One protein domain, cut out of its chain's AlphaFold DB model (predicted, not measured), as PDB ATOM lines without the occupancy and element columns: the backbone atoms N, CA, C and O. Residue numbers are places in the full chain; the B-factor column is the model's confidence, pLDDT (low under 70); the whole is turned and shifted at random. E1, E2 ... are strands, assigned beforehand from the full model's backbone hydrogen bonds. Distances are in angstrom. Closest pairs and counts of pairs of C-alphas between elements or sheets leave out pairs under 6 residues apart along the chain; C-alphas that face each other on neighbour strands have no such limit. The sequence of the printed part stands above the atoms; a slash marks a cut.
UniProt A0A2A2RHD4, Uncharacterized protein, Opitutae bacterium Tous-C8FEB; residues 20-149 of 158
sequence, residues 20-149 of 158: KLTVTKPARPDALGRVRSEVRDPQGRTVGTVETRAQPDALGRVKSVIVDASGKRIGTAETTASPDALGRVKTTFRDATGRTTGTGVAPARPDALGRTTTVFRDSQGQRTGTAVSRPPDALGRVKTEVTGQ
ATOM      1  N   LYS A  20      -4.920 -35.909 -45.678       76.56
ATOM      2  CA  LYS A  20      -5.707 -36.531 -44.619       76.56
ATOM      3  C   LYS A  20      -4.873 -37.610 -43.940       76.56
ATOM      4  O   LYS A  20      -4.579 -38.639 -44.533       76.56
ATOM      5  N   LEU A  21      -4.517 -37.377 -42.691       76.88
ATOM      6  CA  LEU A  21      -3.683 -38.257 -41.889       76.88
ATOM      7  C   LEU A  21      -4.500 -38.956 -40.812       76.88
ATOM      8  O   LEU A  21      -5.483 -38.429 -40.282       76.88
ATOM      9  N   THR A  22      -4.056 -40.156 -40.464       77.31
ATOM     10  CA  THR A  22      -4.561 -40.881 -39.302       77.31
ATOM     11  C   THR A  22      -3.441 -41.044 -38.294       77.31
ATOM     12  O   THR A  22      -2.361 -41.538 -38.609       77.31
ATOM     13  N   VAL A  23      -3.719 -40.625 -37.071       76.38
ATOM     14  CA  VAL A  23      -2.836 -40.708 -35.917       76.38
ATOM     15  C   VAL A  23      -3.326 -41.833 -35.039       76.38
ATOM     16  O   VAL A  23      -4.471 -41.811 -34.594       76.38
ATOM     17  N   THR A  24      -2.466 -42.789 -34.728       75.69
ATOM     18  CA  THR A  24      -2.808 -43.824 -33.746       75.69
ATOM     19  C   THR A  24      -1.948 -43.636 -32.514       75.69
ATOM     20  O   THR A  24      -0.722 -43.637 -32.618       75.69
ATOM     21  N   LYS A  25      -2.587 -43.442 -31.356       68.44
ATOM     22  CA  LYS A  25      -1.914 -43.355 -30.058       68.44
ATOM     23  C   LYS A  25      -2.089 -44.674 -29.297       68.44
ATOM     24  O   LYS A  25      -3.192 -45.216 -29.297       68.44
ATOM     25  N   PRO A  26      -1.057 -45.178 -28.608       63.81
ATOM     26  CA  PRO A  26      -1.197 -46.301 -27.706       63.81
ATOM     27  C   PRO A  26      -2.042 -45.871 -26.510       63.81
ATOM     28  O   PRO A  26      -1.934 -44.744 -26.022       63.81
ATOM     29  N   ALA A  27      -2.861 -46.794 -26.014       57.69
ATOM     30  CA  ALA A  27      -3.760 -46.546 -24.890       57.69
ATOM     31  C   ALA A  27      -3.021 -46.190 -23.585       57.69
ATOM     32  O   ALA A  27      -3.625 -45.634 -22.669       57.69
ATOM     33  N   ARG A  28      -1.727 -46.521 -23.474       66.19
ATOM     34  CA  ARG A  28      -0.900 -46.257 -22.291       66.19
ATOM     35  C   ARG A  28       0.505 -45.788 -22.690       66.19
ATOM     36  O   ARG A  28       1.041 -46.310 -23.670       66.19
ATOM     37  N   PRO A  29       1.102 -44.835 -21.948       73.88
ATOM     38  CA  PRO A  29       2.528 -44.546 -22.050       73.88
ATOM     39  C   PRO A  29       3.371 -45.792 -21.750       73.88
ATOM     40  O   PRO A  29       2.939 -46.670 -21.002       73.88
ATOM     41  N   ASP A  30       4.576 -45.848 -22.312       76.69
ATOM     42  CA  ASP A  30       5.564 -46.875 -21.986       76.69
ATOM     43  C   ASP A  30       6.080 -46.736 -20.537       76.69
ATOM     44  O   ASP A  30       5.747 -45.789 -19.818       76.69
ATOM     45  N   ALA A  31       6.923 -47.678 -20.100       75.75
ATOM     46  CA  ALA A  31       7.522 -47.668 -18.759       75.75
ATOM     47  C   ALA A  31       8.356 -46.403 -18.458       75.75
ATOM     48  O   ALA A  31       8.621 -46.101 -17.298       75.75
ATOM     49  N   LEU A  32       8.745 -45.651 -19.491       76.31
ATOM     50  CA  LEU A  32       9.494 -44.397 -19.398       76.31
ATOM     51  C   LEU A  32       8.580 -43.162 -19.498       76.31
ATOM     52  O   LEU A  32       9.062 -42.032 -19.587       76.31
ATOM     53  N   GLY A  33       7.258 -43.356 -19.490       77.69
ATOM     54  CA  GLY A  33       6.277 -42.283 -19.585       77.69
ATOM     55  C   GLY A  33       6.234 -41.626 -20.965       77.69
ATOM     56  O   GLY A  33       5.903 -40.445 -21.069       77.69
ATOM     57  N   ARG A  34       6.586 -42.348 -22.031       79.19
ATOM     58  CA  ARG A  34       6.548 -41.871 -23.419       79.19
ATOM     59  C   ARG A  34       5.348 -42.453 -24.151       79.19
ATOM     60  O   ARG A  34       4.988 -43.613 -23.985       79.19
ATOM     61  N   VAL A  35       4.731 -41.641 -24.994       81.00
ATOM     62  CA  VAL A  35       3.616 -42.010 -25.864       81.00
ATOM     63  C   VAL A  35       4.120 -41.955 -27.295       81.00
ATOM     64  O   VAL A  35       4.413 -40.878 -27.812       81.00
ATOM     65  N   ARG A  36       4.222 -43.113 -27.943       80.81
ATOM     66  CA  ARG A  36       4.631 -43.213 -29.345       80.81
ATOM     67  C   ARG A  36       3.404 -43.247 -30.237       80.81
ATOM     68  O   ARG A  36       2.645 -44.195 -30.167       80.81
ATOM     69  N   SER A  37       3.219 -42.245 -31.079       80.56
ATOM     70  CA  SER A  37       2.098 -42.165 -32.014       80.56
ATOM     71  C   SER A  37       2.570 -42.445 -33.431       80.56
ATOM     72  O   SER A  37       3.588 -41.908 -33.865       80.56
ATOM     73  N   GLU A  38       1.817 -43.245 -34.172       81.75
ATOM     74  CA  GLU A  38       2.088 -43.495 -35.587       81.75
ATOM     75  C   GLU A  38       1.244 -42.576 -36.458       81.75
ATOM     76  O   GLU A  38       0.052 -42.387 -36.200       81.75
ATOM     77  N   VAL A  39       1.865 -42.024 -37.497       79.44
ATOM     78  CA  VAL A  39       1.213 -41.176 -38.493       79.44
ATOM     79  C   VAL A  39       1.093 -41.968 -39.778       79.44
ATOM     80  O   VAL A  39       2.102 -42.421 -40.320       79.44
ATOM     81  N   ARG A  40      -0.134 -42.133 -40.264       81.50
ATOM     82  CA  ARG A  40      -0.439 -42.894 -41.474       81.50
ATOM     83  C   ARG A  40      -1.124 -42.021 -42.516       81.50
ATOM     84  O   ARG A  40      -1.937 -41.163 -42.163       81.50
ATOM     85  N   ASP A  41      -0.788 -42.250 -43.778       81.94
ATOM     86  CA  ASP A  41      -1.439 -41.624 -44.932       81.94
ATOM     87  C   ASP A  41      -2.851 -42.215 -45.179       81.94
ATOM     88  O   ASP A  41      -3.257 -43.163 -44.492       81.94
ATOM     89  N   PRO A  42      -3.639 -41.675 -46.131       76.25
ATOM     90  CA  PRO A  42      -4.949 -42.232 -46.478       76.25
ATOM     91  C   PRO A  42      -4.908 -43.691 -46.947       76.25
ATOM     92  O   PRO A  42      -5.910 -44.390 -46.821       76.25
ATOM     93  N   GLN A  43      -3.774 -44.140 -47.489       80.50
ATOM     94  CA  GLN A  43      -3.535 -45.509 -47.943       80.50
ATOM     95  C   GLN A  43      -3.122 -46.443 -46.789       80.50
ATOM     96  O   GLN A  43      -2.923 -47.636 -47.003       80.50
ATOM     97  N   GLY A  44      -3.011 -45.926 -45.560       79.38
ATOM     98  CA  GLY A  44      -2.650 -46.684 -44.365       79.38
ATOM     99  C   GLY A  44      -1.146 -46.909 -44.179       79.38
ATOM    100  O   GLY A  44      -0.762 -47.598 -43.231       79.38
ATOM    101  N   ARG A  45      -0.295 -46.325 -45.031       81.75
ATOM    102  CA  ARG A  45       1.166 -46.412 -44.930       81.75
ATOM    103  C   ARG A  45       1.672 -45.463 -43.855       81.75
ATOM    104  O   ARG A  45       1.262 -44.306 -43.790       81.75
ATOM    105  N   THR A  46       2.593 -45.940 -43.025       83.12
ATOM    106  CA  THR A  46       3.237 -45.115 -42.000       83.12
ATOM    107  C   THR A  46       4.157 -44.094 -42.662       83.12
ATOM    108  O   THR A  46       5.157 -44.462 -43.266       83.12
ATOM    109  N   VAL A  47       3.826 -42.810 -42.529       78.31
ATOM    110  CA  VAL A  47       4.658 -41.695 -43.016       78.31
ATOM    111  C   VAL A  47       5.665 -41.237 -41.965       78.31
ATOM    112  O   VAL A  47       6.702 -40.677 -42.307       78.31
ATOM    113  N   GLY A  48       5.407 -41.553 -40.694       80.06
ATOM    114  CA  GLY A  48       6.414 -41.574 -39.641       80.06
ATOM    115  C   GLY A  48       5.816 -41.724 -38.258       80.06
ATOM    116  O   GLY A  48       4.651 -42.093 -38.099       80.06
ATOM    117  N   THR A  49       6.630 -41.460 -37.242       81.62
ATOM    118  CA  THR A  49       6.220 -41.634 -35.848       81.62
ATOM    119  C   THR A  49       6.600 -40.429 -35.003       81.62
ATOM    120  O   THR A  49       7.547 -39.700 -35.297       81.62
ATOM    121  N   VAL A  50       5.807 -40.186 -33.967       81.62
ATOM    122  CA  VAL A  50       6.023 -39.091 -33.031       81.62
ATOM    123  C   VAL A  50       6.045 -39.640 -31.620       81.62
ATOM    124  O   VAL A  50       5.074 -40.232 -31.162       81.62
ATOM    125  N   GLU A  51       7.146 -39.424 -30.922       83.75
ATOM    126  CA  GLU A  51       7.315 -39.835 -29.535       83.75
ATOM    127  C   GLU A  51       7.169 -38.629 -28.622       83.75
ATOM    128  O   GLU A  51       7.969 -37.699 -28.676       83.75
ATOM    129  N   THR A  52       6.156 -38.644 -27.765       81.88
ATOM    130  CA  THR A  52       5.823 -37.536 -26.869       81.88
ATOM    131  C   THR A  52       6.006 -37.941 -25.427       81.88
ATOM    132  O   THR A  52       5.582 -39.018 -25.013       81.88
ATOM    133  N   ARG A  53       6.586 -37.058 -24.619       79.38
ATOM    134  CA  ARG A  53       6.633 -37.266 -23.173       79.38
ATOM    135  C   ARG A  53       5.236 -37.060 -22.580       79.38
ATOM    136  O   ARG A  53       4.643 -36.004 -22.764       79.38
ATOM    137  N   ALA A  54       4.711 -38.050 -21.862       69.81
ATOM    138  CA  ALA A  54       3.385 -37.973 -21.246       69.81
ATOM    139  C   ALA A  54       3.317 -36.908 -20.144       69.81
ATOM    140  O   ALA A  54       2.251 -36.360 -19.876       69.81
ATOM    141  N   GLN A  55       4.452 -36.620 -19.503       74.81
ATOM    142  CA  GLN A  55       4.557 -35.612 -18.457       74.81
ATOM    143  C   GLN A  55       5.276 -34.353 -18.961       74.81
ATOM    144  O   GLN A  55       6.383 -34.465 -19.512       74.81
ATOM    145  N   PRO A  56       4.695 -33.162 -18.721       79.00
ATOM    146  CA  PRO A  56       5.390 -31.897 -18.912       79.00
ATOM    147  C   PRO A  56       6.697 -31.828 -18.106       79.00
ATOM    148  O   PRO A  56       6.880 -32.541 -17.115       79.00
ATOM    149  N   ASP A  57       7.629 -30.992 -18.551       81.56
ATOM    150  CA  ASP A  57       8.811 -30.621 -17.772       81.56
ATOM    151  C   ASP A  57       8.449 -29.666 -16.613       81.56
ATOM    152  O   ASP A  57       7.294 -29.274 -16.442       81.56
ATOM    153  N   ALA A  58       9.445 -29.275 -15.812       80.06
ATOM    154  CA  ALA A  58       9.264 -28.341 -14.694       80.06
ATOM    155  C   ALA A  58       8.731 -26.957 -15.122       80.06
ATOM    156  O   ALA A  58       8.222 -26.210 -14.294       80.06
ATOM    157  N   LEU A  59       8.830 -26.626 -16.413       81.12
ATOM    158  CA  LEU A  59       8.335 -25.389 -17.009       81.12
ATOM    159  C   LEU A  59       6.962 -25.580 -17.678       81.12
ATOM    160  O   LEU A  59       6.478 -24.687 -18.372       81.12
ATOM    161  N   GLY A  60       6.322 -26.739 -17.488       82.19
ATOM    162  CA  GLY A  60       5.009 -27.041 -18.050       82.19
ATOM    163  C   GLY A  60       5.036 -27.281 -19.560       82.19
ATOM    164  O   GLY A  60       4.024 -27.077 -20.230       82.19
ATOM    165  N   ARG A  61       6.171 -27.699 -20.126       83.44
ATOM    166  CA  ARG A  61       6.335 -27.930 -21.567       83.44
ATOM    167  C   ARG A  61       6.408 -29.413 -21.870       83.44
ATOM    168  O   ARG A  61       7.095 -30.181 -21.200       83.44
ATOM    169  N   VAL A  62       5.711 -29.821 -22.917       83.62
ATOM    170  CA  VAL A  62       5.705 -31.191 -23.414       83.62
ATOM    171  C   VAL A  62       6.563 -31.263 -24.663       83.62
ATOM    172  O   VAL A  62       6.294 -30.595 -25.661       83.62
ATOM    173  N   LYS A  63       7.599 -32.100 -24.612       84.88
ATOM    174  CA  LYS A  63       8.503 -32.329 -25.738       84.88
ATOM    175  C   LYS A  63       8.088 -33.572 -26.517       84.88
ATOM    176  O   LYS A  63       7.809 -34.621 -25.932       84.88
ATOM    177  N   SER A  64       8.115 -33.442 -27.836       85.00
ATOM    178  CA  SER A  64       7.889 -34.516 -28.793       85.00
ATOM    179  C   SER A  64       9.048 -34.613 -29.780       85.00
ATOM    180  O   SER A  64       9.573 -33.597 -30.240       85.00
ATOM    181  N   VAL A  65       9.443 -35.834 -30.112       86.38
ATOM    182  CA  VAL A  65      10.450 -36.154 -31.124       86.38
ATOM    183  C   VAL A  65       9.739 -36.715 -32.340       86.38
ATOM    184  O   VAL A  65       8.876 -37.576 -32.210       86.38
ATOM    185  N   ILE A  66      10.087 -36.208 -33.517       82.69
ATOM    186  CA  ILE A  66       9.410 -36.534 -34.767       82.69
ATOM    187  C   ILE A  66      10.418 -37.231 -35.673       82.69
ATOM    188  O   ILE A  66      11.483 -36.680 -35.979       82.69
ATOM    189  N   VAL A  67      10.072 -38.445 -36.091       83.81
ATOM    190  CA  VAL A  67      10.874 -39.266 -36.999       83.81
ATOM    191  C   VAL A  67      10.070 -39.596 -38.251       83.81
ATOM    192  O   VAL A  67       8.854 -39.783 -38.187       83.81
ATOM    193  N   ASP A  68      10.744 -39.649 -39.393       82.44
ATOM    194  CA  ASP A  68      10.133 -40.068 -40.654       82.44
ATOM    195  C   ASP A  68       9.912 -41.591 -40.719       82.44
ATOM    196  O   ASP A  68      10.257 -42.336 -39.796       82.44
ATOM    197  N   ALA A  69       9.310 -42.064 -41.813       78.56
ATOM    198  CA  ALA A  69       9.077 -43.485 -42.070       78.56
ATOM    199  C   ALA A  69      10.365 -44.331 -42.094       78.56
ATOM    200  O   ALA A  69      10.306 -45.525 -41.817       78.56
ATOM    201  N   SER A  70      11.522 -43.721 -42.389       80.19
ATOM    202  CA  SER A  70      12.831 -44.390 -42.355       80.19
ATOM    203  C   SER A  70      13.433 -44.462 -40.945       80.19
ATOM    204  O   SER A  70      14.490 -45.057 -40.751       80.19
ATOM    205  N   GLY A  71      12.771 -43.862 -39.950       81.25
ATOM    206  CA  GLY A  71      13.247 -43.782 -38.570       81.25
ATOM    207  C   GLY A  71      14.230 -42.636 -38.321       81.25
ATOM    208  O   GLY A  71      14.739 -42.494 -37.208       81.25
ATOM    209  N   LYS A  72      14.492 -41.777 -39.313       84.25
ATOM    210  CA  LYS A  72      15.385 -40.630 -39.148       84.25
ATOM    211  C   LYS A  72      14.650 -39.496 -38.444       84.25
ATOM    212  O   LYS A  72      13.537 -39.118 -38.806       84.25
ATOM    213  N   ARG A  73      15.296 -38.903 -37.434       86.12
ATOM    214  CA  ARG A  73      14.774 -37.713 -36.751       86.12
ATOM    215  C   ARG A  73      14.752 -36.530 -37.712       86.12
ATOM    216  O   ARG A  73      15.807 -36.059 -38.133       86.12
ATOM    217  N   ILE A  74      13.557 -36.020 -37.988       81.81
ATOM    218  CA  ILE A  74      13.351 -34.841 -38.838       81.81
ATOM    219  C   ILE A  74      13.166 -33.566 -38.015       81.81
ATOM    220  O   ILE A  74      13.473 -32.474 -38.490       81.81
ATOM    221  N   GLY A  75      12.733 -33.692 -36.759       85.94
ATOM    222  CA  GLY A  75      12.558 -32.536 -35.894       85.94
ATOM    223  C   GLY A  75      12.053 -32.859 -34.500       85.94
ATOM    224  O   GLY A  75      11.948 -34.015 -34.080       85.94
ATOM    225  N   THR A  76      11.747 -31.798 -33.769       86.50
ATOM    226  CA  THR A  76      11.113 -31.848 -32.455       86.50
ATOM    227  C   THR A  76       9.996 -30.818 -32.378       86.50
ATOM    228  O   THR A  76      10.020 -29.801 -33.072       86.50
ATOM    229  N   ALA A  77       9.014 -31.091 -31.529       85.25
ATOM    230  CA  ALA A  77       7.934 -30.172 -31.217       85.25
ATOM    231  C   ALA A  77       7.863 -29.964 -29.705       85.25
ATOM    232  O   ALA A  77       7.992 -30.914 -28.932       85.25
ATOM    233  N   GLU A  78       7.672 -28.725 -29.283       87.19
ATOM    234  CA  GLU A  78       7.589 -28.343 -27.877       87.19
ATOM    235  C   GLU A  78       6.294 -27.572 -27.646       87.19
ATOM    236  O   GLU A  78       6.122 -26.474 -28.175       87.19
ATOM    237  N   THR A  79       5.375 -28.166 -26.892       84.56
ATOM    238  CA  THR A  79       4.034 -27.629 -26.645       84.56
ATOM    239  C   THR A  79       3.922 -27.145 -25.210       84.56
ATOM    240  O   THR A  79       4.251 -27.877 -24.279       84.56
ATOM    241  N   THR A  80       3.417 -25.933 -25.012       83.06
ATOM    242  CA  THR A  80       3.078 -25.447 -23.671       83.06
ATOM    243  C   THR A  80       1.808 -26.148 -23.190       83.06
ATOM    244  O   THR A  80       0.774 -26.063 -23.852       83.06
ATOM    245  N   ALA A  81       1.880 -26.853 -22.058       74.25
ATOM    246  CA  ALA A  81       0.734 -27.558 -21.481       74.25
ATOM    247  C   ALA A  81      -0.293 -26.588 -20.877       74.25
ATOM    248  O   ALA A  81      -1.487 -26.877 -20.878       74.25
ATOM    249  N   SER A  82       0.174 -25.437 -20.391       81.06
ATOM    250  CA  SER A  82      -0.679 -24.359 -19.898       81.06
ATOM    251  C   SER A  82      -1.163 -23.476 -21.054       81.06
ATOM    252  O   SER A  82      -0.330 -22.943 -21.795       81.06
ATOM    253  N   PRO A  83      -2.484 -23.296 -21.217       84.12
ATOM    254  CA  PRO A  83      -3.033 -22.349 -22.180       84.12
ATOM    255  C   PRO A  83      -2.647 -20.902 -21.850       84.12
ATOM    256  O   PRO A  83      -2.454 -20.554 -20.685       84.12
ATOM    257  N   ASP A  84      -2.574 -20.052 -22.874       84.75
ATOM    258  CA  ASP A  84      -2.460 -18.602 -22.715       84.75
ATOM    259  C   ASP A  84      -3.760 -17.992 -22.146       84.75
ATOM    260  O   ASP A  84      -4.773 -18.675 -21.977       84.75
ATOM    261  N   ALA A  85      -3.751 -16.684 -21.870       85.25
ATOM    262  CA  ALA A  85      -4.923 -15.961 -21.361       85.25
ATOM    263  C   ALA A  85      -6.152 -16.037 -22.292       85.25
ATOM    264  O   ALA A  85      -7.276 -15.812 -21.853       85.25
ATOM    265  N   LEU A  86      -5.950 -16.376 -23.570       85.94
ATOM    266  CA  LEU A  86      -7.001 -16.567 -24.569       85.94
ATOM    267  C   LEU A  86      -7.408 -18.044 -24.708       85.94
ATOM    268  O   LEU A  86      -8.151 -18.400 -25.622       85.94
ATOM    269  N   GLY A  87      -6.920 -18.919 -23.827       85.56
ATOM    270  CA  GLY A  87      -7.225 -20.343 -23.834       85.56
ATOM    271  C   GLY A  87      -6.597 -21.094 -25.006       85.56
ATOM    272  O   GLY A  87      -7.144 -22.107 -25.438       85.56
ATOM    273  N   ARG A  88      -5.470 -20.623 -25.547       86.06
ATOM    274  CA  ARG A  88      -4.759 -21.251 -26.669       86.06
ATOM    275  C   ARG A  88      -3.457 -21.877 -26.202       86.06
ATOM    276  O   ARG A  88      -2.762 -21.336 -25.352       86.06
ATOM    277  N   VAL A  89      -3.081 -22.987 -26.816       85.25
ATOM    278  CA  VAL A  89      -1.764 -23.600 -26.640       85.25
ATOM    279  C   VAL A  89      -0.893 -23.318 -27.853       85.25
ATOM    280  O   VAL A  89      -1.354 -23.279 -29.000       85.25
ATOM    281  N   LYS A  90       0.397 -23.133 -27.587       86.94
ATOM    282  CA  LYS A  90       1.418 -22.907 -28.604       86.94
ATOM    283  C   LYS A  90       2.361 -24.097 -28.649       86.94
ATOM    284  O   LYS A  90       2.803 -24.595 -27.618       86.94
ATOM    285  N   THR A  91       2.681 -24.517 -29.862       86.75
ATOM    286  CA  THR A  91       3.691 -25.524 -30.164       86.75
ATOM    287  C   THR A  91       4.789 -24.889 -30.993       86.75
ATOM    288  O   THR A  91       4.508 -24.218 -31.981       86.75
ATOM    289  N   THR A  92       6.037 -25.086 -30.597       87.94
ATOM    290  CA  THR A  92       7.211 -24.632 -31.342       87.94
ATOM    291  C   THR A  92       7.830 -25.821 -32.050       87.94
ATOM    292  O   THR A  92       8.095 -26.841 -31.418       87.94
ATOM    293  N   PHE A  93       8.061 -25.688 -33.351       86.12
ATOM    294  CA  PHE A  93       8.671 -26.721 -34.174       86.12
ATOM    295  C   PHE A  93      10.131 -26.388 -34.430       86.12
ATOM    296  O   PHE A  93      10.478 -25.242 -34.729       86.12
ATOM    297  N   ARG A  94      10.983 -27.400 -34.292       87.50
ATOM    298  CA  ARG A  94      12.416 -27.298 -34.541       87.50
ATOM    299  C   ARG A  94      12.862 -28.414 -35.467       87.50
ATOM    300  O   ARG A  94      12.408 -29.547 -35.314       87.50
ATOM    301  N   ASP A  95      13.772 -28.111 -36.381       86.94
ATOM    302  CA  ASP A  95      14.382 -29.116 -37.249       86.94
ATOM    303  C   ASP A  95      15.310 -30.069 -36.471       86.94
ATOM    304  O   ASP A  95      15.540 -29.933 -35.263       86.94
ATOM    305  N   ALA A  96      15.864 -31.060 -37.169       84.19
ATOM    306  CA  ALA A  96      16.807 -32.021 -36.600       84.19
ATOM    307  C   ALA A  96      18.080 -31.376 -36.010       84.19
ATOM    308  O   ALA A  96      18.711 -31.995 -35.145       84.19
ATOM    309  N   THR A  97      18.428 -30.161 -36.458       84.88
ATOM    310  CA  THR A  97      19.562 -29.349 -35.981       84.88
ATOM    311  C   THR A  97      19.197 -28.438 -34.802       84.88
ATOM    312  O   THR A  97      20.075 -27.814 -34.216       84.88
ATOM    313  N   GLY A  98      17.918 -28.388 -34.412       85.38
ATOM    314  CA  GLY A  98      17.406 -27.596 -33.294       85.38
ATOM    315  C   GLY A  98      16.957 -26.178 -33.657       85.38
ATOM    316  O   GLY A  98      16.481 -25.451 -32.773       85.38
ATOM    317  N   ARG A  99      17.050 -25.774 -34.931       87.88
ATOM    318  CA  ARG A  99      16.599 -24.449 -35.378       87.88
ATOM    319  C   ARG A  99      15.083 -24.400 -35.408       87.88
ATOM    320  O   ARG A  99      14.445 -25.334 -35.883       87.88
ATOM    321  N   THR A 100      14.510 -23.307 -34.917       89.69
ATOM    322  CA  THR A 100      13.064 -23.083 -34.982       89.69
ATOM    323  C   THR A 100      12.642 -22.886 -36.428       89.69
ATOM    324  O   THR A 100      13.092 -21.951 -37.083       89.69
ATOM    325  N   THR A 101      11.753 -23.744 -36.906       86.81
ATOM    326  CA  THR A 101      11.243 -23.695 -38.278       86.81
ATOM    327  C   THR A 101       9.836 -23.111 -38.358       86.81
ATOM    328  O   THR A 101       9.409 -22.653 -39.413       86.81
ATOM    329  N   GLY A 102       9.120 -23.074 -37.232       88.00
ATOM    330  CA  GLY A 102       7.818 -22.433 -37.148       88.00
ATOM    331  C   GLY A 102       7.066 -22.754 -35.867       88.00
ATOM    332  O   GLY A 102       7.612 -23.305 -34.908       88.00
ATOM    333  N   THR A 103       5.788 -22.388 -35.839       87.62
ATOM    334  CA  THR A 103       4.912 -22.571 -34.677       87.62
ATOM    335  C   THR A 103       3.524 -23.049 -35.084       87.62
ATOM    336  O   THR A 103       3.056 -22.795 -36.188       87.62
ATOM    337  N   GLY A 104       2.861 -23.764 -34.181       87.38
ATOM    338  CA  GLY A 104       1.467 -24.177 -34.290       87.38
ATOM    339  C   GLY A 104       0.676 -23.594 -33.131       87.38
ATOM    340  O   GLY A 104       1.107 -23.706 -31.985       87.38
ATOM    341  N   VAL A 105      -0.462 -22.971 -33.410       88.12
ATOM    342  CA  VAL A 105      -1.342 -22.403 -32.380       88.12
ATOM    343  C   VAL A 105      -2.721 -23.010 -32.511       88.12
ATOM    344  O   VAL A 105      -3.257 -23.098 -33.615       88.12
ATOM    345  N   ALA A 106      -3.299 -23.410 -31.388       85.38
ATOM    346  CA  ALA A 106      -4.604 -24.043 -31.358       85.38
ATOM    347  C   ALA A 106      -5.343 -23.756 -30.050       85.38
ATOM    348  O   ALA A 106      -4.698 -23.446 -29.047       85.38
ATOM    349  N   PRO A 107      -6.679 -23.866 -30.026       84.25
ATOM    350  CA  PRO A 107      -7.439 -23.719 -28.795       84.25
ATOM    351  C   PRO A 107      -7.172 -24.908 -27.868       84.25
ATOM    352  O   PRO A 107      -7.143 -26.048 -28.311       84.25
ATOM    353  N   ALA A 108      -7.002 -24.651 -26.573       80.25
ATOM    354  CA  ALA A 108      -6.780 -25.683 -25.560       80.25
ATOM    355  C   ALA A 108      -7.994 -26.597 -25.356       80.25
ATOM    356  O   ALA A 108      -7.871 -27.698 -24.822       80.25
ATOM    357  N   ARG A 109      -9.179 -26.115 -25.739       81.38
ATOM    358  CA  ARG A 109     -10.426 -26.869 -25.699       81.38
ATOM    359  C   ARG A 109     -10.910 -27.109 -27.130       81.38
ATOM    360  O   ARG A 109     -10.878 -26.169 -27.927       81.38
ATOM    361  N   PRO A 110     -11.358 -28.332 -27.453       82.44
ATOM    362  CA  PRO A 110     -12.016 -28.601 -28.724       82.44
ATOM    363  C   PRO A 110     -13.291 -27.764 -28.915       82.44
ATOM    364  O   PRO A 110     -13.861 -27.253 -27.949       82.44
ATOM    365  N   ASP A 111     -13.744 -27.653 -30.164       84.62
ATOM    366  CA  ASP A 111     -15.034 -27.056 -30.516       84.62
ATOM    367  C   ASP A 111     -16.220 -27.908 -30.014       84.62
ATOM    368  O   ASP A 111     -16.046 -29.000 -29.466       84.62
ATOM    369  N   ALA A 112     -17.450 -27.428 -30.223       85.38
ATOM    370  CA  ALA A 112     -18.673 -28.131 -29.816       85.38
ATOM    371  C   ALA A 112     -18.828 -29.538 -30.436       85.38
ATOM    372  O   ALA A 112     -19.584 -30.358 -29.925       85.38
ATOM    373  N   LEU A 113     -18.107 -29.827 -31.522       85.31
ATOM    374  CA  LEU A 113     -18.082 -31.122 -32.203       85.31
ATOM    375  C   LEU A 113     -16.847 -31.958 -31.817       85.31
ATOM    376  O   LEU A 113     -16.561 -32.977 -32.448       85.31
ATOM    377  N   GLY A 114     -16.089 -31.532 -30.803       84.06
ATOM    378  CA  GLY A 114     -14.879 -32.207 -30.340       84.06
ATOM    379  C   GLY A 114     -13.678 -32.046 -31.276       84.06
ATOM    380  O   GLY A 114     -12.683 -32.756 -31.122       84.06
ATOM    381  N   ARG A 115     -13.743 -31.144 -32.260       84.94
ATOM    382  CA  ARG A 115     -12.680 -30.916 -33.245       84.94
ATOM    383  C   ARG A 115     -11.731 -29.831 -32.767       84.94
ATOM    384  O   ARG A 115     -12.121 -28.876 -32.107       84.94
ATOM    385  N   THR A 116     -10.462 -29.958 -33.131       84.94
ATOM    386  CA  THR A 116      -9.428 -28.985 -32.772       84.94
ATOM    387  C   THR A 116      -8.703 -28.505 -34.019       84.94
ATOM    388  O   THR A 116      -8.098 -29.306 -34.734       84.94
ATOM    389  N   THR A 117      -8.731 -27.194 -34.254       86.75
ATOM    390  CA  THR A 117      -8.055 -26.558 -35.389       86.75
ATOM    391  C   THR A 117      -6.735 -25.944 -34.943       86.75
ATOM    392  O   THR A 117      -6.702 -25.072 -34.080       86.75
ATOM    393  N   THR A 118      -5.642 -26.385 -35.555       86.25
ATOM    394  CA  THR A 118      -4.296 -25.843 -35.365       86.25
ATOM    395  C   THR A 118      -3.913 -25.009 -36.573       86.25
ATOM    396  O   THR A 118      -4.061 -25.455 -37.706       86.25
ATOM    397  N   VAL A 119      -3.391 -23.810 -36.346       88.31
ATOM    398  CA  VAL A 119      -2.861 -22.934 -37.391       88.31
ATOM    399  C   VAL A 119      -1.344 -22.977 -37.347       88.31
ATOM    400  O   VAL A 119      -0.760 -22.733 -36.291       88.31
ATOM    401  N   PHE A 120      -0.715 -23.249 -38.486       86.94
ATOM    402  CA  PHE A 120       0.735 -23.254 -38.625       86.94
ATOM    403  C   PHE A 120       1.255 -21.936 -39.153       86.94
ATOM    404  O   PHE A 120       0.652 -21.304 -40.025       86.94
ATOM    405  N   ARG A 121       2.405 -21.552 -38.616       88.19
ATOM    406  CA  ARG A 121       3.179 -20.402 -39.041       88.19
ATOM    407  C   ARG A 121       4.635 -20.797 -39.224       88.19
ATOM    408  O   ARG A 121       5.123 -21.637 -38.469       88.19
ATOM    409  N   ASP A 122       5.315 -20.187 -40.181       88.12
ATOM    410  CA  ASP A 122       6.760 -20.340 -40.363       88.12
ATOM    411  C   ASP A 122       7.556 -19.575 -39.288       88.12
ATOM    412  O   ASP A 122       7.000 -18.995 -38.347       88.12
ATOM    413  N   SER A 123       8.885 -19.588 -39.409       85.00
ATOM    414  CA  SER A 123       9.786 -18.851 -38.520       85.00
ATOM    415  C   SER A 123       9.618 -17.328 -38.602       85.00
ATOM    416  O   SER A 123      10.023 -16.639 -37.671       85.00
ATOM    417  N   GLN A 124       9.036 -16.810 -39.688       85.81
ATOM    418  CA  GLN A 124       8.739 -15.388 -39.896       85.81
ATOM    419  C   GLN A 124       7.335 -15.009 -39.387       85.81
ATOM    420  O   GLN A 124       6.936 -13.849 -39.448       85.81
ATOM    421  N   GLY A 125       6.569 -15.976 -38.868       85.69
ATOM    422  CA  GLY A 125       5.214 -15.773 -38.359       85.69
ATOM    423  C   GLY A 125       4.120 -15.800 -39.430       85.69
ATOM    424  O   GLY A 125       2.943 -15.618 -39.084       85.69
ATOM    425  N   GLN A 126       4.461 -16.072 -40.691       89.06
ATOM    426  CA  GLN A 126       3.505 -16.151 -41.791       89.06
ATOM    427  C   GLN A 126       2.744 -17.465 -41.751       89.06
ATOM    428  O   GLN A 126       3.313 -18.512 -41.456       89.06
ATOM    429  N   ARG A 127       1.439 -17.426 -42.036       90.38
ATOM    430  CA  ARG A 127       0.591 -18.624 -42.001       90.38
ATOM    431  C   ARG A 127       0.943 -19.551 -43.164       90.38
ATOM    432  O   ARG A 127       0.738 -19.179 -44.312       90.38
ATOM    433  N   THR A 128       1.381 -20.770 -42.860       86.44
ATOM    434  CA  THR A 128       1.772 -21.769 -43.871       86.44
ATOM    435  C   THR A 128       0.700 -22.820 -44.112       86.44
ATOM    436  O   THR A 128       0.619 -23.384 -45.201       86.44
ATOM    437  N   GLY A 129      -0.143 -23.087 -43.114       85.81
ATOM    438  CA  GLY A 129      -1.157 -24.127 -43.205       85.81
ATOM    439  C   GLY A 129      -2.046 -24.223 -41.973       85.81
ATOM    440  O   GLY A 129      -1.939 -23.440 -41.025       85.81
ATOM    441  N   THR A 130      -2.935 -25.206 -41.990       85.75
ATOM    442  CA  THR A 130      -3.885 -25.504 -40.918       85.75
ATOM    443  C   THR A 130      -4.081 -27.009 -40.788       85.75
ATOM    444  O   THR A 130      -4.117 -27.701 -41.796       85.75
ATOM    445  N   ALA A 131      -4.259 -27.518 -39.572       83.81
ATOM    446  CA  ALA A 131      -4.654 -28.901 -39.320       83.81
ATOM    447  C   ALA A 131      -5.950 -28.961 -38.513       83.81
ATOM    448  O   ALA A 131      -6.051 -28.328 -37.466       83.81
ATOM    449  N   VAL A 132      -6.909 -29.771 -38.947       85.88
ATOM    450  CA  VAL A 132      -8.158 -30.028 -38.224       85.88
ATOM    451  C   VAL A 132      -8.140 -31.461 -37.716       85.88
ATOM    452  O   VAL A 132      -8.194 -32.406 -38.499       85.88
ATOM    453  N   SER A 133      -8.067 -31.628 -36.399       83.12
ATOM    454  CA  SER A 133      -8.114 -32.938 -35.742       83.12
ATOM    455  C   SER A 133      -9.519 -33.230 -35.236       83.12
ATOM    456  O   SER A 133     -10.157 -32.370 -34.632       83.12
ATOM    457  N   ARG A 134     -10.002 -34.444 -35.485       84.06
ATOM    458  CA  ARG A 134     -11.293 -34.950 -35.006       84.06
ATOM    459  C   ARG A 134     -11.144 -35.610 -33.632       84.06
ATOM    460  O   ARG A 134     -10.026 -35.990 -33.277       84.06
ATOM    461  N   PRO A 135     -12.237 -35.770 -32.869       81.69
ATOM    462  CA  PRO A 135     -12.185 -36.548 -31.639       81.69
ATOM    463  C   PRO A 135     -11.693 -37.982 -31.920       81.69
ATOM    464  O   PRO A 135     -11.929 -38.495 -33.022       81.69
ATOM    465  N   PRO A 136     -10.989 -38.619 -30.963       81.12
ATOM    466  CA  PRO A 136     -10.554 -40.004 -31.103       81.12
ATOM    467  C   PRO A 136     -11.734 -40.953 -31.350       81.12
ATOM    468  O   PRO A 136     -12.801 -40.779 -30.761       81.12
ATOM    469  N   ASP A 137     -11.536 -41.966 -32.193       82.38
ATOM    470  CA  ASP A 137     -12.494 -43.064 -32.355       82.38
ATOM    471  C   ASP A 137     -12.445 -44.056 -31.173       82.38
ATOM    472  O   ASP A 137     -11.643 -43.916 -30.245       82.38
ATOM    473  N   ALA A 138     -13.295 -45.091 -31.205       80.38
ATOM    474  CA  ALA A 138     -13.359 -46.129 -30.167       80.38
ATOM    475  C   ALA A 138     -12.031 -46.886 -29.954       80.38
ATOM    476  O   ALA A 138     -11.846 -47.543 -28.933       80.38
ATOM    477  N   LEU A 139     -11.106 -46.794 -30.910       78.38
ATOM    478  CA  LEU A 139      -9.792 -47.427 -30.879       78.38
ATOM    479  C   LEU A 139      -8.681 -46.418 -30.550       78.38
ATOM    480  O   LEU A 139      -7.500 -46.749 -30.642       78.38
ATOM    481  N   GLY A 140      -9.040 -45.188 -30.169       77.19
ATOM    482  CA  GLY A 140      -8.106 -44.125 -29.813       77.19
ATOM    483  C   GLY A 140      -7.396 -43.489 -31.009       77.19
ATOM    484  O   GLY A 140      -6.411 -42.767 -30.821       77.19
ATOM    485  N   ARG A 141      -7.862 -43.733 -32.240       79.75
ATOM    486  CA  ARG A 141      -7.279 -43.132 -33.442       79.75
ATOM    487  C   ARG A 141      -7.850 -41.739 -33.639       79.75
ATOM    488  O   ARG A 141      -9.060 -41.535 -33.621       79.75
ATOM    489  N   VAL A 142      -6.972 -40.777 -33.874       81.94
ATOM    490  CA  VAL A 142      -7.333 -39.397 -34.191       81.94
ATOM    491  C   VAL A 142      -7.143 -39.190 -35.676       81.94
ATOM    492  O   VAL A 142      -6.116 -39.538 -36.249       81.94
ATOM    493  N   LYS A 143      -8.145 -38.611 -36.319       82.94
ATOM    494  CA  LYS A 143      -8.071 -38.273 -37.733       82.94
ATOM    495  C   LYS A 143      -7.780 -36.794 -37.877       82.94
ATOM    496  O   LYS A 143      -8.548 -35.976 -37.370       82.94
ATOM    497  N   THR A 144      -6.711 -36.471 -38.586       82.00
ATOM    498  CA  THR A 144      -6.232 -35.103 -38.741       82.00
ATOM    499  C   THR A 144      -6.118 -34.767 -40.210       82.00
ATOM    500  O   THR A 144      -5.498 -35.483 -40.982       82.00
ATOM    501  N   GLU A 145      -6.729 -33.668 -40.609       83.44
ATOM    502  CA  GLU A 145      -6.690 -33.181 -41.978       83.44
ATOM    503  C   GLU A 145      -5.816 -31.939 -42.028       83.44
ATOM    504  O   GLU A 145      -6.099 -30.965 -41.336       83.44
ATOM    505  N   VAL A 146      -4.726 -32.003 -42.788       81.62
ATOM    506  CA  VAL A 146      -3.752 -30.924 -42.929       81.62
ATOM    507  C   VAL A 146      -3.947 -30.260 -44.284       81.62
ATOM    508  O   VAL A 146      -3.985 -30.924 -45.313       81.62
ATOM    509  N   THR A 147      -4.022 -28.937 -44.290       82.25
ATOM    510  CA  THR A 147      -4.096 -28.110 -45.493       82.25
ATOM    511  C   THR A 147      -2.923 -27.138 -45.496       82.25
ATOM    512  O   THR A 147      -2.671 -26.469 -44.493       82.25
ATOM    513  N   GLY A 148      -2.219 -27.033 -46.622       80.94
ATOM    514  CA  GLY A 148      -1.017 -26.208 -46.750       80.94
ATOM    515  C   GLY A 148       0.232 -26.870 -46.169       80.94
ATOM    516  O   GLY A 148       0.304 -28.089 -46.034       80.94
ATOM    517  N   GLN A 149       1.227 -26.049 -45.843       75.25
ATOM    518  CA  GLN A 149       2.555 -26.505 -45.459       75.25
ATOM    519  C   GLN A 149       2.762 -26.556 -43.951       75.25
ATOM    520  O   GLN A 149       2.341 -25.692 -43.170       75.25
TER     521      GLN A 149
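Overview. This is residues 20 to 149 of the 158 residues of an uncharacterized protein of Opitutae bacterium Tous-C8FEB (UniProt A0A2A2RHD4). The domain is a closed barrel of ten strands, E1 to E10, which follow each other round the ring in chain order, with the last strand, E10, beside the first, E1, to close it. The chain runs to and fro between the two ends of the barrel: tight turns join the strands at one end, and somewhat longer links join them at the other, with no named helix in or around the ring. The printed part has 130 residues, of which 74 are in the ten named strands, and the class is all strand. Each neighbour pair is antiparallel, and E1 to E10 form a meander, a row in which each strand is the antiparallel neighbour of the one before. The whole is compact and rounded, with a radius of gyration of the C-alphas of 14.4 A and spans of 38 by 34 by 31 A.

Along the chain. E1 is residues 20 to 24, 13.4 A from first to last C-alpha, and begins at C-alpha 20, (-5.707, -36.531, -44.619). E2 is residues 34 to 40, 19.4 A, and E3 is residues 46 to 53, 20.7 A. E4 is residues 61 to 68, 22.9 A, and E5 is residues 73 to 80, 21.4 A. E6 is residues 88 to 95, 23.2 A, running from C-alpha 88 at (-4.759, -21.251, -26.669) to C-alpha 95 at (14.382, -29.116, -37.249). E7 is residues 100 to 107, 21.4 A, and E8 is residues 116 to 122, 19.9 A. E9 is residues 127 to 133, 17.9 A. E10 is residues 141 to 148, 22.4 A, and ends at C-alpha 148, (-1.017, -26.208, -46.750).

Arrangement. In the barrel each strand has two neighbours. The ring is closed by E10 and E1, antiparallel at 148 degrees between their directions, with N 21 and O 144 within hydrogen-bond range at 2.7 A. On the other side of E1 lies E2, beside residues 21 to 24, also at 148 degrees, with N 40 and O 22 at 2.8 A. E2 and E3 form a hairpin at 160 degrees, with N 37 and O 50 at 2.7 A; the C-alphas of Arg 36 and Glu 51, which face each other, are 4.3 A apart. E3 and E4 stand at 157 degrees, with N 51 and O 65 at 2.8 A. E4 and E5, a hairpin with a tight link, stand at 158 degrees, with N 64 and O 77 at 2.8 A. E5 and E6 stand at 157 degrees, with N 76 and O 94 at 2.8 A. E6 and E7 form a hairpin at 159 degrees, with N 91 and O 104 at 2.8 A. E7 and E8 stand at 155 degrees, with N 103 and O 121 at 2.8 A. E8 and E9 form a hairpin at 158 degrees, with N 118 and O 131 at 2.8 A. E9 and E10 stand at 158 degrees, with N 130 and O 147 at 2.8 A. Among the pairs that are apart are E1 and E6, E2 and E7, E3 and E8, E4 and E9, and E5 and E10.

Size, cuts and confidence. The two C-alphas farthest apart are those of Gln 43 and Ala 85, 39.8 A, while the first and last printed C-alphas, of Lys 20 and Gln 149, are 13.0 A apart. The printed part has no cut. The links E2 to E3, E4 to E5, E6 to E7 and E8 to E9 are tight, the other five are short, and none is long. The mean pLDDT of the printed part is 82.3; residues 25 to 28, in the link from E1 to E2, and residue 54, just after E3, are under 70.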